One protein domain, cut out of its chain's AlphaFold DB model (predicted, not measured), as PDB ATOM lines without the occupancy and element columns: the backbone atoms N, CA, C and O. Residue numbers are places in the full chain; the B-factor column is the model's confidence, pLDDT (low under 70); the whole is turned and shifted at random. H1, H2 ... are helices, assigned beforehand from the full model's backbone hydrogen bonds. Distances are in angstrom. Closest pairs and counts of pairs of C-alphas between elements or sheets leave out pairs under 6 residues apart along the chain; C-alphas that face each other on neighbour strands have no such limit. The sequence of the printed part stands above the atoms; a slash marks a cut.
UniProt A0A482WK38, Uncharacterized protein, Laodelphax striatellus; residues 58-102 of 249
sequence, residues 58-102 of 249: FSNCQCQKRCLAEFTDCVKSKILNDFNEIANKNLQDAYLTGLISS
ATOM      1  N   PHE A  58     -33.928  29.658  45.001       93.56
ATOM      2  CA  PHE A  58     -34.109  28.253  44.643       93.56
ATOM      3  C   PHE A  58     -35.324  28.102  43.744       93.56
ATOM      4  O   PHE A  58     -36.403  28.613  44.041       93.56
ATOM      5  N   SER A  59     -35.136  27.381  42.648       91.31
ATOM      6  CA  SER A  59     -36.221  26.859  41.835       91.31
ATOM      7  C   SER A  59     -36.420  25.379  42.145       91.31
ATOM      8  O   SER A  59     -35.530  24.701  42.662       91.31
ATOM      9  N   ASN A  60     -37.602  24.865  41.815       89.50
ATOM     10  CA  ASN A  60     -37.875  23.437  41.922       89.50
ATOM     11  C   ASN A  60     -36.913  22.655  41.013       89.50
ATOM     12  O   ASN A  60     -36.823  22.944  39.816       89.50
ATOM     13  N   CYS A  61     -36.206  21.661  41.569       91.12
ATOM     14  CA  CYS A  61     -35.329  20.801  40.770       91.12
ATOM     15  C   CYS A  61     -36.172  20.008  39.772       91.12
ATOM     16  O   CYS A  61     -37.058  19.263  40.177       91.12
ATOM     17  N   GLN A  62     -35.845  20.113  38.485       93.38
ATOM     18  CA  GLN A  62     -36.437  19.285  37.422       93.38
ATOM     19  C   GLN A  62     -35.680  17.958  37.226       93.38
ATOM     20  O   GLN A  62     -35.907  17.225  36.269       93.38
ATOM     21  N   CYS A  63     -34.736  17.653  38.117       92.69
ATOM     22  CA  CYS A  63     -33.978  16.415  38.094       92.69
ATOM     23  C   CYS A  63     -34.863  15.212  38.458       92.69
ATOM     24  O   CYS A  63     -35.675  15.290  39.379       92.69
ATOM     25  N   GLN A  64     -34.645  14.064  37.802       95.12
ATOM     26  CA  GLN A  64     -35.390  12.819  38.068       95.12
ATOM     27  C   GLN A  64     -35.318  12.384  39.539       95.12
ATOM     28  O   GLN A  64     -36.291  11.878  40.087       95.12
ATOM     29  N   LYS A  65     -34.176  12.637  40.189       91.62
ATOM     30  CA  LYS A  65     -33.932  12.310  41.599       91.62
ATOM     31  C   LYS A  65     -34.564  13.292  42.589       91.62
ATOM     32  O   LYS A  65     -34.456  13.073  43.784       91.62
ATOM     33  N   ARG A  66     -35.185  14.383  42.116       92.44
ATOM     34  CA  ARG A  66     -35.827  15.412  42.954       92.44
ATOM     35  C   ARG A  66     -34.948  15.870  44.129       92.44
ATOM     36  O   ARG A  66     -35.455  16.075  45.220       92.44
ATOM     37  N   CYS A  67     -33.649  16.080  43.903       89.69
ATOM     38  CA  CYS A  67     -32.653  16.283  44.966       89.69
ATOM     39  C   CYS A  67     -33.001  17.407  45.960       89.69
ATOM     40  O   CYS A  67     -32.589  17.361  47.107       89.69
ATOM     41  N   LEU A  68     -33.761  18.425  45.539       91.69
ATOM     42  CA  LEU A  68     -34.184  19.526  46.416       91.69
ATOM     43  C   LEU A  68     -35.414  19.207  47.284       91.69
ATOM     44  O   LEU A  68     -35.773  20.029  48.122       91.69
ATOM     45  N   ALA A  69     -36.079  18.067  47.091       93.44
ATOM     46  CA  ALA A  69     -37.245  17.669  47.880       93.44
ATOM     47  C   ALA A  69     -36.866  17.177  49.285       93.44
ATOM     48  O   ALA A  69     -37.669  17.301  50.200       93.44
ATOM     49  N   GLU A  70     -35.648  16.662  49.459       91.94
ATOM     50  CA  GLU A  70     -35.150  16.160  50.747       91.94
ATOM     51  C   GLU A  70     -34.730  17.287  51.701       91.94
ATOM     52  O   GLU A  70     -34.681  17.106  52.915       91.94
ATOM     53  N   PHE A  71     -34.453  18.477  51.164       94.25
ATOM     54  CA  PHE A  71     -34.053  19.630  51.960       94.25
ATOM     55  C   PHE A  71     -35.272  20.448  52.378       94.25
ATOM     56  O   PHE A  71     -36.112  20.819  51.553       94.25
ATOM     57  N   THR A  72     -35.323  20.815  53.656       95.75
ATOM     58  CA  THR A  72     -36.288  21.803  54.144       95.75
ATOM     59  C   THR A  72     -35.954  23.188  53.589       95.75
ATOM     60  O   THR A  72     -34.796  23.505  53.298       95.75
ATOM     61  N   ASP A  73     -36.961  24.052  53.457       93.88
ATOM     62  CA  ASP A  73     -36.763  25.396  52.899       93.88
ATOM     63  C   ASP A  73     -35.851  26.275  53.767       93.88
ATOM     64  O   ASP A  73     -35.147  27.142  53.244       93.88
ATOM     65  N   CYS A  74     -35.778  25.993  55.072       95.00
ATOM     66  CA  CYS A  74     -34.801  26.599  55.974       95.00
ATOM     67  C   CYS A  74     -33.367  26.234  55.574       95.00
ATOM     68  O   CYS A  74     -32.525  27.116  55.419       95.00
ATOM     69  N   VAL A  75     -33.083  24.940  55.381       95.38
ATOM     70  CA  VAL A  75     -31.736  24.474  55.024       95.38
ATOM     71  C   VAL A  75     -31.335  25.012  53.656       95.38
ATOM     72  O   VAL A  75     -30.224  25.517  53.509       95.38
ATOM     73  N   LYS A  76     -32.258  24.999  52.685       95.25
ATOM     74  CA  LYS A  76     -32.045  25.636  51.379       95.25
ATOM     75  C   LYS A  76     -31.633  27.093  51.568       95.25
ATOM     76  O   LYS A  76     -30.541  27.478  51.161       95.25
ATOM     77  N   SER A  77     -32.479  27.887  52.225       95.56
ATOM     78  CA  SER A  77     -32.257  29.323  52.414       95.56
ATOM     79  C   SER A  77     -30.931  29.614  53.112       95.56
ATOM     80  O   SER A  77     -30.208  30.503  52.675       95.56
ATOM     81  N   LYS A  78     -30.568  28.820  54.126       96.31
ATOM     82  CA  LYS A  78     -29.273  28.918  54.802       96.31
ATOM     83  C   LYS A  78     -28.111  28.694  53.833       96.31
ATOM     84  O   LYS A  78     -27.259  29.563  53.719       96.31
ATOM     85  N   ILE A  79     -28.113  27.592  53.078       96.44
ATOM     86  CA  ILE A  79     -27.047  27.284  52.108       96.44
ATOM     87  C   ILE A  79     -26.909  28.401  51.065       96.44
ATOM     88  O   ILE A  79     -25.799  28.777  50.701       96.44
ATOM     89  N   LEU A  80     -28.022  28.952  50.573       96.88
ATOM     90  CA  LEU A  80     -27.985  30.039  49.590       96.88
ATOM     91  C   LEU A  80     -27.481  31.355  50.177       96.88
ATOM     92  O   LEU A  80     -26.767  32.074  49.480       96.88
ATOM     93  N   ASN A  81     -27.848  31.674  51.417       97.19
ATOM     94  CA  ASN A  81     -27.354  32.862  52.103       97.19
ATOM     95  C   ASN A  81     -25.848  32.745  52.351       97.19
ATOM     96  O   ASN A  81     -25.112  33.611  51.882       97.19
ATOM     97  N   ASP A  82     -25.404  31.632  52.945       97.88
ATOM     98  CA  ASP A  82     -23.990  31.327  53.188       97.88
ATOM     99  C   ASP A  82     -23.191  31.395  51.864       97.88
ATOM    100  O   ASP A  82     -22.140  32.027  51.779       97.88
ATOM    101  N   PHE A  83     -23.724  30.821  50.776       98.19
ATOM    102  CA  PHE A  83     -23.098  30.870  49.450       98.19
ATOM    103  C   PHE A  83     -22.995  32.300  48.883       98.19
ATOM    104  O   PHE A  83     -21.970  32.682  48.306       98.19
ATOM    105  N   ASN A  84     -24.066  33.092  48.983       97.69
ATOM    106  CA  ASN A  84     -24.120  34.441  48.413       97.69
ATOM    107  C   ASN A  84     -23.266  35.442  49.206       97.69
ATOM    108  O   ASN A  84     -22.697  36.351  48.599       97.69
ATOM    109  N   GLU A  85     -23.150  35.266  50.524       98.12
ATOM    110  CA  GLU A  85     -22.353  36.118  51.416       98.12
ATOM    111  C   GLU A  85     -20.865  36.118  51.043       98.12
ATOM    112  O   GLU A  85     -20.223  37.165  51.055       98.12
ATOM    113  N   ILE A  86     -20.337  34.977  50.587       98.06
ATOM    114  CA  ILE A  86     -18.938  34.835  50.157       98.06
ATOM    115  C   ILE A  86     -18.580  35.803  49.009       98.06
ATOM    116  O   ILE A  86     -17.443  36.269  48.929       98.06
ATOM    117  N   ALA A  87     -19.516  36.078  48.086       96.00
ATOM    118  CA  ALA A  87     -19.388  36.982  46.927       96.00
ATOM    119  C   ALA A  87     -18.131  36.815  46.024       96.00
ATOM    120  O   ALA A  87     -17.894  37.608  45.104       96.00
ATOM    121  N   ASN A  88     -17.347  35.755  46.218       97.38
ATOM    122  CA  ASN A  88     -16.134  35.431  45.476       97.38
ATOM    123  C   ASN A  88     -16.268  34.044  44.848       97.38
ATOM    124  O   ASN A  88     -16.432  33.057  45.557       97.38
ATOM    125  N   LYS A  89     -16.144  33.969  43.518       96.38
ATOM    126  CA  LYS A  89     -16.340  32.730  42.756       96.38
ATOM    127  C   LYS A  89     -15.458  31.572  43.243       96.38
ATOM    128  O   LYS A  89     -15.954  30.469  43.400       96.38
ATOM    129  N   ASN A  90     -14.173  31.815  43.491       97.75
ATOM    130  CA  ASN A  90     -13.247  30.734  43.837       97.75
ATOM    131  C   ASN A  90     -13.568  30.153  45.220       97.75
ATOM    132  O   ASN A  90     -13.537  28.942  45.412       97.75
ATOM    133  N   LEU A  91     -13.914  31.022  46.172       98.19
ATOM    134  CA  LEU A  91     -14.331  30.610  47.513       98.19
ATOM    135  C   LEU A  91     -15.716  29.951  47.497       98.19
ATOM    136  O   LEU A  91     -15.950  29.008  48.241       98.19
ATOM    137  N   GLN A  92     -16.615  30.407  46.624       98.06
ATOM    138  CA  GLN A  92     -17.912  29.779  46.381       98.06
ATOM    139  C   GLN A  92     -17.770  28.360  45.824       98.06
ATOM    140  O   GLN A  92     -18.438  27.448  46.305       98.06
ATOM    141  N   ASP A  93     -16.888  28.162  44.843       97.75
ATOM    142  CA  ASP A  93     -16.601  26.842  44.280       97.75
ATOM    143  C   ASP A  93     -16.008  25.923  45.364       97.75
ATOM    144  O   ASP A  93     -16.488  24.805  45.545       97.75
ATOM    145  N   ALA A  94     -15.053  26.422  46.160       98.12
ATOM    146  CA  ALA A  94     -14.487  25.689  47.295       98.12
ATOM    147  C   ALA A  94     -15.553  25.314  48.345       98.12
ATOM    148  O   ALA A  94     -15.611  24.168  48.794       98.12
ATOM    149  N   TYR A  95     -16.442  26.250  48.688       98.12
ATOM    150  CA  TYR A  95     -17.561  26.015  49.600       98.12
ATOM    151  C   TYR A  95     -18.482  24.902  49.087       98.12
ATOM    152  O   TYR A  95     -18.759  23.954  49.818       98.12
ATOM    153  N   LEU A  96     -18.894  24.951  47.814       96.31
ATOM    154  CA  LEU A  96     -19.727  23.900  47.223       96.31
ATOM    155  C   LEU A  96     -19.019  22.546  47.222       96.31
ATOM    156  O   LEU A  96     -19.646  21.543  47.550       96.31
ATOM    157  N   THR A  97     -17.724  22.503  46.898       96.81
ATOM    158  CA  THR A  97     -16.967  21.245  46.946       96.81
ATOM    159  C   THR A  97     -16.878  20.672  48.358       96.81
ATOM    160  O   THR A  97     -16.966  19.460  48.509       96.81
ATOM    161  N   GLY A  98     -16.784  21.518  49.389       96.94
ATOM    162  CA  GLY A  98     -16.782  21.079  50.787       96.94
ATOM    163  C   GLY A  98     -18.124  20.510  51.259       96.94
ATOM    164  O   GLY A  98     -18.148  19.685  52.168       96.94
ATOM    165  N   LEU A  99     -19.237  20.907  50.631       94.75
ATOM    166  CA  LEU A  99     -20.570  20.372  50.928       94.75
ATOM    167  C   LEU A  99     -20.876  19.050  50.210       94.75
ATOM    168  O   LEU A  99     -21.816  18.351  50.587       94.75
ATOM    169  N   ILE A 100     -20.136  18.713  49.153       94.62
ATOM    170  CA  ILE A 100     -20.410  17.538  48.325       94.62
ATOM    171  C   ILE A 100     -19.534  16.377  48.793       94.62
ATOM    172  O   ILE A 100     -18.320  16.385  48.618       94.62
ATOM    173  N   SER A 101     -20.158  15.325  49.323       92.44
ATOM    174  CA  SER A 101     -19.493  14.035  49.530       92.44
ATOM    175  C   SER A 101     -19.633  13.173  48.276       92.44
ATOM    176  O   SER A 101     -20.743  12.882  47.827       92.44
ATOM    177  N   SER A 102     -18.510  12.765  47.682       90.19
ATOM    178  CA  SER A 102     -18.514  11.796  46.591       90.19
ATOM    179  C   SER A 102     -18.535  10.381  47.165       90.19
ATOM    180  O   SER A 102     -17.674   9.986  47.946       90.19
TER     181      SER A 102
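Overview. This is residues 58 to 102 of the 249 residues of an uncharacterized protein of Laodelphax striatellus (UniProt A0A482WK38). A long loop with no named helix or strand, residues 58 to 72, leads into two helices, H1 and H2, which fold back as a V with its closed end at their tight link. In the loop, residues 62 to 67 stick out free, beyond the first end of H1; at the other end of the printed part, residues 100 to 102 follow H2 as a short tail. The printed part has 45 residues, with two named helices in the order H1, H2 and no named strand, and its class is all helix. It is only just loose, close to compact, with a radius of gyration of the C-alphas of 11.6 A, and it spans 30 by 24 by 15 A.

Arrangement. After residues 58 to 72 comes H1, residues 73 to 85, and a tight link of 3 residues joins it to H2, residues 89 to 99. The two helices are close but not clearly touching, with 2 pairs of C-alphas within 8 A. Their closest C-alphas are those of Phe 83 and Gln 92, 6.1 A apart. They run opposite ways at a shallow tilt of 34 degrees, only just short of steep, and their centres are 13.4 A apart. In H1 and H2 every O i to N i+4 pair is within hydrogen-bond range.

Along the chain. The C-alpha of Phe 58, the first printed residue, is at (-34.109, 28.253, 44.643). H1 runs from Asp 73, C-alpha at (-36.763, 25.396, 52.899), to Glu 85, 18.0 A from first to last C-alpha. H2 runs from Lys 89 to Leu 99, C-alpha at (-20.570, 20.372, 50.928), over 15.4 A.

Size, cuts and confidence. The two C-alphas farthest apart are those of Gln 64 and Asn 88, at 30.6 A. The first and last printed C-alphas, of Phe 58 and Ser 102, are 22.8 A apart. The printed part has no cut. The mean pLDDT of the printed part is 95.1, and no printed residue is under 70.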